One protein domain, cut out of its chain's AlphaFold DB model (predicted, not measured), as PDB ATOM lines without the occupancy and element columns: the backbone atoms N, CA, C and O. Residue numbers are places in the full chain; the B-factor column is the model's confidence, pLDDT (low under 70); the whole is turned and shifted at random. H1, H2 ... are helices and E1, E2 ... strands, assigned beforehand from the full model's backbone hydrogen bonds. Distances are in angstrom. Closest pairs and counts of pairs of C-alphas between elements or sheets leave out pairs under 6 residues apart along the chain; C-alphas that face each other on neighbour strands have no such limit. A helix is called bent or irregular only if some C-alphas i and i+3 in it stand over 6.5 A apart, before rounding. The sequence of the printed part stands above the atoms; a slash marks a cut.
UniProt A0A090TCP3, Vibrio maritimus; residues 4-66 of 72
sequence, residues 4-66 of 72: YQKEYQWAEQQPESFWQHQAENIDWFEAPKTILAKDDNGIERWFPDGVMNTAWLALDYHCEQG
ATOM      1  N   TYR A   4      -2.357 -19.775 101.804       97.25
ATOM      2  CA  TYR A   4      -2.289 -18.498 101.086       97.25
ATOM      3  C   TYR A   4      -3.378 -18.358 100.014       97.25
ATOM      4  O   TYR A   4      -4.079 -17.354  99.976       97.25
ATOM      5  N   GLN A   5      -3.544 -19.372  99.155       98.00
ATOM      6  CA  GLN A   5      -4.544 -19.328  98.084       98.00
ATOM      7  C   GLN A   5      -5.964 -19.198  98.636       98.00
ATOM      8  O   GLN A   5      -6.782 -18.512  98.032       98.00
ATOM      9  N   LYS A   6      -6.247 -19.840  99.773       97.56
ATOM     10  CA  LYS A   6      -7.550 -19.769 100.431       97.56
ATOM     11  C   LYS A   6      -7.827 -18.368 100.988       97.56
ATOM     12  O   LYS A   6      -8.882 -17.819 100.696       97.56
ATOM     13  N   GLU A   7      -6.886 -17.794 101.741       97.94
ATOM     14  CA  GLU A   7      -7.035 -16.443 102.309       97.94
ATOM     15  C   GLU A   7      -7.139 -15.381 101.209       97.94
ATOM     16  O   GLU A   7      -8.016 -14.523 101.252       97.94
ATOM     17  N   TYR A   8      -6.305 -15.489 100.169       98.00
ATOM     18  CA  TYR A   8      -6.348 -14.581  99.023       98.00
ATOM     19  C   TYR A   8      -7.702 -14.634  98.303       98.00
ATOM     20  O   TYR A   8      -8.303 -13.595  98.041       98.00
ATOM     21  N   GLN A   9      -8.211 -15.837  98.015       98.31
ATOM     22  CA  GLN A   9      -9.519 -15.988  97.373       98.31
ATOM     23  C   GLN A   9     -10.654 -15.426  98.231       98.31
ATOM     24  O   GLN A   9     -11.592 -14.856  97.680       98.31
ATOM     25  N   TRP A  10     -10.582 -15.558  99.558       98.12
ATOM     26  CA  TRP A  10     -11.581 -14.966 100.445       98.12
ATOM     27  C   TRP A  10     -11.527 -13.434 100.402       98.12
ATOM     28  O   TRP A  10     -12.552 -12.805 100.138       98.12
ATOM     29  N   ALA A  11     -10.342 -12.844 100.567       98.06
ATOM     30  CA  ALA A  11     -10.161 -11.396 100.506       98.06
ATOM     31  C   ALA A  11     -10.633 -10.794  99.169       98.06
ATOM     32  O   ALA A  11     -11.209  -9.710  99.153       98.06
ATOM     33  N   GLU A  12     -10.427 -11.502  98.056       97.94
ATOM     34  CA  GLU A  12     -10.870 -11.073  96.726       97.94
ATOM     35  C   GLU A  12     -12.391 -11.198  96.537       97.94
ATOM     36  O   GLU A  12     -13.032 -10.286  96.017       97.94
ATOM     37  N   GLN A  13     -12.988 -12.322  96.946       98.19
ATOM     38  CA  GLN A  13     -14.398 -12.617  96.666       98.19
ATOM     39  C   GLN A  13     -15.365 -11.979  97.665       98.19
ATOM     40  O   GLN A  13     -16.498 -11.663  97.306       98.19
ATOM     41  N   GLN A  14     -14.953 -11.838  98.926       97.56
ATOM     42  CA  GLN A  14     -15.778 -11.301 100.007       97.56
ATOM     43  C   GLN A  14     -14.934 -10.369 100.894       97.56
ATOM     44  O   GLN A  14     -14.680 -10.682 102.059       97.56
ATOM     45  N   PRO A  15     -14.484  -9.216 100.363       95.94
ATOM     46  CA  PRO A  15     -13.559  -8.326 101.064       95.94
ATOM     47  C   PRO A  15     -14.125  -7.811 102.388       95.94
ATOM     48  O   PRO A  15     -13.391  -7.712 103.365       95.94
ATOM     49  N   GLU A  16     -15.424  -7.515 102.450       96.00
ATOM     50  CA  GLU A  16     -16.051  -6.991 103.666       96.00
ATOM     51  C   GLU A  16     -16.043  -8.020 104.804       96.00
ATOM     52  O   GLU A  16     -15.613  -7.702 105.908       96.00
ATOM     53  N   SER A  17     -16.429  -9.274 104.529       97.75
ATOM     54  CA  SER A  17     -16.417 -10.336 105.545       97.75
ATOM     55  C   SER A  17     -14.996 -10.747 105.929       97.75
ATOM     56  O   SER A  17     -14.735 -11.036 107.094       97.75
ATOM     57  N   PHE A  18     -14.067 -10.723 104.970       98.44
ATOM     58  CA  PHE A  18     -12.655 -10.948 105.241       98.44
ATOM     59  C   PHE A  18     -12.116  -9.892 106.211       98.44
ATOM     60  O   PHE A  18     -11.587 -10.242 107.263       98.44
ATOM     61  N   TRP A  19     -12.288  -8.605 105.904       98.25
ATOM     62  CA  TRP A  19     -11.778  -7.526 106.751       98.25
ATOM     63  C   TRP A  19     -12.526  -7.391 108.077       98.25
ATOM     64  O   TRP A  19     -11.898  -7.031 109.069       98.25
ATOM     65  N   GLN A  20     -13.811  -7.754 108.134       98.19
ATOM     66  CA  GLN A  20     -14.528  -7.929 109.397       98.19
ATOM     67  C   GLN A  20     -13.835  -8.957 110.285       98.19
ATOM     68  O   GLN A  20     -13.533  -8.662 111.435       98.19
ATOM     69  N   HIS A  21     -13.539 -10.138 109.740       98.19
ATOM     70  CA  HIS A  21     -12.875 -11.192 110.493       98.19
ATOM     71  C   HIS A  21     -11.450 -10.797 110.899       98.19
ATOM     72  O   HIS A  21     -11.036 -11.040 112.027       98.19
ATOM     73  N   GLN A  22     -10.699 -10.126 110.019       98.12
ATOM     74  CA  GLN A  22      -9.361  -9.645 110.372       98.12
ATOM     75  C   GLN A  22      -9.383  -8.595 111.491       98.12
ATOM     76  O   GLN A  22      -8.448  -8.554 112.291       98.12
ATOM     77  N   ALA A  23     -10.431  -7.769 111.573       98.25
ATOM     78  CA  ALA A  23     -10.577  -6.766 112.625       98.25
ATOM     79  C   ALA A  23     -10.771  -7.381 114.022       98.25
ATOM     80  O   ALA A  23     -10.466  -6.714 115.008       98.25
ATOM     81  N   GLU A  24     -11.206  -8.642 114.119       97.75
ATOM     82  CA  GLU A  24     -11.331  -9.383 115.387       97.75
ATOM     83  C   GLU A  24      -9.964  -9.731 116.012       97.75
ATOM     84  O   GLU A  24      -9.904 -10.123 117.173       97.75
ATOM     85  N   ASN A  25      -8.858  -9.581 115.270       97.75
ATOM     86  CA  ASN A  25      -7.506  -9.878 115.760       97.75
ATOM     87  C   ASN A  25      -6.897  -8.772 116.636       97.75
ATOM     88  O   ASN A  25      -5.787  -8.946 117.143       97.75
ATOM     89  N   ILE A  26      -7.569  -7.629 116.770       97.38
ATOM     90  CA  ILE A  26      -7.144  -6.531 117.641       97.38
ATOM     91  C   ILE A  26      -8.273  -6.143 118.587       97.38
ATOM     92  O   ILE A  26      -9.453  -6.281 118.267       97.38
ATOM     93  N   ASP A  27      -7.897  -5.632 119.753       97.69
ATOM     94  CA  ASP A  27      -8.854  -5.193 120.757       97.69
ATOM     95  C   ASP A  27      -9.427  -3.805 120.433       97.69
ATOM     96  O   ASP A  27      -8.717  -2.819 120.216       97.69
ATOM     97  N   TRP A  28     -10.753  -3.734 120.439       98.31
ATOM     98  CA  TRP A  28     -11.511  -2.504 120.266       98.31
ATOM     99  C   TRP A  28     -12.174  -2.133 121.585       98.31
ATOM    100  O   TRP A  28     -12.698  -2.995 122.287       98.31
ATOM    101  N   PHE A  29     -12.233  -0.839 121.889       98.06
ATOM    102  CA  PHE A  29     -13.122  -0.361 122.946       98.06
ATOM    103  C   PHE A  29     -14.583  -0.460 122.495       98.06
ATOM    104  O   PHE A  29     -15.445  -0.875 123.267       98.06
ATOM    105  N   GLU A  30     -14.842  -0.149 121.222       98.44
ATOM    106  CA  GLU A  30     -16.112  -0.410 120.545       98.44
ATOM    107  C   GLU A  30     -15.817  -1.036 119.180       98.44
ATOM    108  O   GLU A  30     -15.199  -0.402 118.323       98.44
ATOM    109  N   ALA A  31     -16.210  -2.298 118.991       98.12
ATOM    110  CA  ALA A  31     -15.957  -3.010 117.742       98.12
ATOM    111  C   ALA A  31     -16.803  -2.426 116.593       98.12
ATOM    112  O   ALA A  31     -18.010  -2.213 116.780       98.12
ATOM    113  N   PRO A  32     -16.213  -2.202 115.404       97.94
ATOM    114  CA  PRO A  32     -16.929  -1.645 114.263       97.94
ATOM    115  C   PRO A  32     -18.001  -2.616 113.764       97.94
ATOM    116  O   PRO A  32     -17.765  -3.819 113.639       97.94
ATOM    117  N   LYS A  33     -19.186  -2.095 113.437       97.12
ATOM    118  CA  LYS A  33     -20.240  -2.852 112.738       97.12
ATOM    119  C   LYS A  33     -20.218  -2.569 111.244       97.12
ATOM    120  O   LYS A  33     -20.714  -3.382 110.468       97.12
ATOM    121  N   THR A  34     -19.660  -1.427 110.852       97.50
ATOM    122  CA  THR A  34     -19.489  -1.029 109.459       97.50
ATOM    123  C   THR A  34     -18.036  -1.229 109.070       97.50
ATOM    124  O   THR A  34     -17.145  -0.648 109.677       97.50
ATOM    125  N   ILE A  35     -17.769  -2.043 108.054       97.81
ATOM    126  CA  ILE A  35     -16.388  -2.360 107.669       97.81
ATOM    127  C   ILE A  35     -15.872  -1.362 106.643       97.81
ATOM    128  O   ILE A  35     -14.785  -0.812 106.803       97.81
ATOM    129  N   LEU A  36     -16.687  -1.085 105.627       96.44
ATOM    130  CA  LEU A  36     -16.391  -0.124 104.579       96.44
ATOM    131  C   LEU A  36     -17.641   0.700 104.274       96.44
ATOM    132  O   LEU A  36     -18.672   0.169 103.870       96.44
ATOM    133  N   ALA A  37     -17.534   2.013 104.434       95.69
ATOM    134  CA  ALA A  37     -18.551   2.972 104.024       95.69
ATOM    135  C   ALA A  37     -17.986   3.944 102.985       95.69
ATOM    136  O   ALA A  37     -16.773   4.097 102.849       95.69
ATOM    137  N   LYS A  38     -18.873   4.641 102.275       96.00
ATOM    138  CA  LYS A  38     -18.524   5.832 101.495       96.00
ATOM    139  C   LYS A  38     -19.168   7.040 102.152       96.00
ATOM    140  O   LYS A  38     -20.352   6.987 102.473       96.00
ATOM    141  N   ASP A  39     -18.386   8.089 102.370       93.12
ATOM    142  CA  ASP A  39     -18.924   9.360 102.852       93.12
ATOM    143  C   ASP A  39     -19.618  10.149 101.728       93.12
ATOM    144  O   ASP A  39     -19.641   9.726 100.568       93.12
ATOM    145  N   ASP A  40     -20.175  11.313 102.066       93.69
ATOM    146  CA  ASP A  40     -20.915  12.173 101.130       93.69
ATOM    147  C   ASP A  40     -20.076  12.643  99.927       93.69
ATOM    148  O   ASP A  40     -20.626  13.033  98.898       93.69
ATOM    149  N   ASN A  41     -18.743  12.578 100.023       95.44
ATOM    150  CA  ASN A  41     -17.821  12.922  98.942       95.44
ATOM    151  C   ASN A  41     -17.382  11.691  98.130       95.44
ATOM    152  O   ASN A  41     -16.512  11.795  97.264       95.44
ATOM    153  N   GLY A  42     -17.955  10.518  98.411       93.75
ATOM    154  CA  GLY A  42     -17.586   9.250  97.792       93.75
ATOM    155  C   GLY A  42     -16.247   8.691  98.276       93.75
ATOM    156  O   GLY A  42     -15.725   7.776  97.635       93.75
ATOM    157  N   ILE A  43     -15.686   9.216  99.372       96.56
ATOM    158  CA  ILE A  43     -14.418   8.744  99.935       96.56
ATOM    159  C   ILE A  43     -14.687   7.525 100.813       96.56
ATOM    160  O   ILE A  43     -15.586   7.525 101.654       96.56
ATOM    161  N   GLU A  44     -13.882   6.484 100.625       96.31
ATOM    162  CA  GLU A  44     -13.944   5.260 101.417       96.31
ATOM    163  C   GLU A  44     -13.498   5.495 102.866       96.31
ATOM    164  O   GLU A  44     -12.461   6.105 103.137       96.31
ATOM    165  N   ARG A  45     -14.292   4.985 103.807       96.62
ATOM    166  CA  ARG A  45     -14.046   5.028 105.249       96.62
ATOM    167  C   ARG A  45     -14.074   3.608 105.789       96.62
ATOM    168  O   ARG A  45     -15.106   2.944 105.727       96.62
ATOM    169  N   TRP A  46     -12.939   3.171 106.316       97.44
ATOM    170  CA  TRP A  46     -12.790   1.864 106.943       97.44
ATOM    171  C   TRP A  46     -13.103   1.957 108.432       97.44
ATOM    172  O   TRP A  46     -12.607   2.869 109.093       97.44
ATOM    173  N   PHE A  47     -13.914   1.022 108.933       97.88
ATOM    174  CA  PHE A  47     -14.284   0.910 110.349       97.88
ATOM    175  C   PHE A  47     -14.765   2.233 110.988       97.88
ATOM    176  O   PHE A  47     -14.306   2.583 112.077       97.88
ATOM    177  N   PRO A  48     -15.643   3.020 110.326       97.44
ATOM    178  CA  PRO A  48     -15.942   4.397 110.732       97.44
ATOM    179  C   PRO A  48     -16.622   4.518 112.102       97.44
ATOM    180  O   PRO A  48     -16.611   5.597 112.688       97.44
ATOM    181  N   ASP A  49     -17.238   3.441 112.583       97.94
ATOM    182  CA  ASP A  49     -17.918   3.349 113.871       97.94
ATOM    183  C   ASP A  49     -17.092   2.620 114.945       97.94
ATOM    184  O   ASP A  49     -17.569   2.451 116.063       97.94
ATOM    185  N   GLY A  50     -15.867   2.191 114.621       98.12
ATOM    186  CA  GLY A  50     -14.964   1.533 115.560       98.12
ATOM    187  C   GLY A  50     -14.208   2.527 116.442       98.12
ATOM    188  O   GLY A  50     -13.738   3.568 115.976       98.12
ATOM    189  N   VAL A  51     -14.031   2.183 117.718       98.62
ATOM    190  CA  VAL A  51     -13.268   2.987 118.683       98.62
ATOM    191  C   VAL A  51     -12.091   2.178 119.208       98.62
ATOM    192  O   VAL A  51     -12.265   1.132 119.834       98.62
ATOM    193  N   MET A  52     -10.880   2.681 118.979       98.25
ATOM    194  CA  MET A  52      -9.632   2.090 119.464       98.25
ATOM    195  C   MET A  52      -8.582   3.168 119.733       98.25
ATOM    196  O   MET A  52      -8.704   4.313 119.292       98.25
ATOM    197  N   ASN A  53      -7.512   2.784 120.424       98.50
ATOM    198  CA  ASN A  53      -6.321   3.608 120.573       98.50
ATOM    199  C   ASN A  53      -5.090   2.798 120.158       98.50
ATOM    200  O   ASN A  53      -4.780   1.771 120.755       98.50
ATOM    201  N   THR A  54      -4.384   3.276 119.133       98.25
ATOM    202  CA  THR A  54      -3.202   2.598 118.587       98.25
ATOM    203  C   THR A  54      -2.066   2.482 119.601       98.25
ATOM    204  O   THR A  54      -1.407   1.449 119.639       98.25
ATOM    205  N   ALA A  55      -1.830   3.510 120.424       98.44
ATOM    206  CA  ALA A  55      -0.783   3.464 121.443       98.44
ATOM    207  C   ALA A  55      -1.124   2.444 122.536       98.44
ATOM    208  O   ALA A  55      -0.265   1.645 122.891       98.44
ATOM    209  N   TRP A  56      -2.390   2.409 122.973       98.44
ATOM    210  CA  TRP A  56      -2.861   1.412 123.938       98.44
ATOM    211  C   TRP A  56      -2.709  -0.012 123.385       98.44
ATOM    212  O   TRP A  56      -2.130  -0.863 124.047       98.44
ATOM    213  N   LEU A  57      -3.118  -0.260 122.136       98.06
ATOM    214  CA  LEU A  57      -2.952  -1.573 121.497       98.06
ATOM    215  C   LEU A  57      -1.488  -2.008 121.365       98.06
ATOM    216  O   LEU A  57      -1.182  -3.188 121.512       98.06
ATOM    217  N   ALA A  58      -0.590  -1.069 121.064       98.19
ATOM    218  CA  ALA A  58       0.819  -1.364 120.827       98.19
ATOM    219  C   ALA A  58       1.654  -1.483 122.113       98.19
ATOM    220  O   ALA A  58       2.750  -2.038 122.058       98.19
ATOM    221  N   LEU A  59       1.184  -0.944 123.244       97.75
ATOM    222  CA  LEU A  59       1.948  -0.863 124.494       97.75
ATOM    223  C   LEU A  59       1.138  -1.373 125.688       97.75
ATOM    224  O   LEU A  59       1.411  -2.457 126.206       97.75
ATOM    225  N   ASP A  60       0.149  -0.596 126.125       98.25
ATOM    226  CA  ASP A  60      -0.621  -0.825 127.347       98.25
ATOM    227  C   ASP A  60      -1.294  -2.201 127.352       98.25
ATOM    228  O   ASP A  60      -1.158  -2.936 128.326       98.25
ATOM    229  N   TYR A  61      -1.909  -2.603 126.238       97.94
ATOM    230  CA  TYR A  61      -2.509  -3.921 126.062       97.94
ATOM    231  C   TYR A  61      -1.515  -5.042 126.389       97.94
ATOM    232  O   TYR A  61      -1.821  -5.958 127.147       97.94
ATOM    233  N   HIS A  62      -0.283  -4.971 125.879       97.88
ATOM    234  CA  HIS A  62       0.724  -5.991 126.164       97.88
ATOM    235  C   HIS A  62       1.156  -5.981 127.636       97.88
ATOM    236  O   HIS A  62       1.311  -7.052 128.231       97.88
ATOM    237  N   CYS A  63       1.303  -4.801 128.242       98.12
ATOM    238  CA  CYS A  63       1.571  -4.664 129.674       98.12
ATOM    239  C   CYS A  63       0.450  -5.281 130.529       98.12
ATOM    240  O   CYS A  63       0.739  -6.067 131.431       98.12
ATOM    241  N   GLU A  64      -0.813  -4.984 130.212       97.56
ATOM    242  CA  GLU A  64      -2.012  -5.516 130.875       97.56
ATOM    243  C   GLU A  64      -2.124  -7.043 130.736       97.56
ATOM    244  O   GLU A  64      -2.529  -7.724 131.676       97.56
ATOM    245  N   GLN A  65      -1.670  -7.603 129.610       96.75
ATOM    246  CA  GLN A  65      -1.555  -9.052 129.389       96.75
ATOM    247  C   GLN A  65      -0.307  -9.680 130.050       96.75
ATOM    248  O   GLN A  65       0.075 -10.809 129.733       96.75
ATOM    249  N   GLY A  66       0.357  -8.963 130.962       97.81
ATOM    250  CA  GLY A  66       1.480  -9.469 131.756       97.81
ATOM    251  C   GLY A  66       2.816  -9.519 131.013       97.81
ATOM    252  O   GLY A  66       3.726 -10.222 131.445       97.81
TER     253      GLY A  66
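This is residues 4 to 66 of the 72 residues of a protein of Vibrio maritimus (UniProt A0A090TCP3). A small two-stranded hairpin, E1 and E2, and a corner of two helices, H1 and H2, make one side of a loose, flat shape; H3 lies at the other side. The 63 printed residues, mostly helix by class, run H1, H2, E1, E2, H3. The sheet is antiparallel, the radius of gyration of the C-alphas is 14.3 A, and the spans are 39 by 36 by 15 A.

E1 is residues 36 to 38 and E2 44 to 46. H2 is residues 15 to 23, 12.0 A; H1 is residues 4 to 13, 14.2 A, from (-2.289, -18.498, 101.086). H3, residues 54 to 66, 18.5 A, ends at (1.480, -9.469, 131.756); it is irregular, but only just: C-alphas 58 and 61 are 6.7 A apart.

In the hairpin E1 and E2, N 37 and O 45 are 2.9 A apart, within hydrogen-bond range. The closest C-alphas of H2 and E1, Glu 16 and Leu 36, are 6.9 A apart. H1 and H2 only just touch, only at the corner, with 3 pairs of C-alphas within 8 A, closest Ala 11 and Phe 18, 5.4 A. H3 is apart from H1, H2 and E1. O i to N i+4 pairs are within range throughout H1 and H2, and in 7 of 9 in H3.

The farthest C-alphas, Asn 41 and Gly 66, are 44.2 A apart. The link H2 to E1 is long. The printed part has no cut; no printed residue is under 70 in pLDDT.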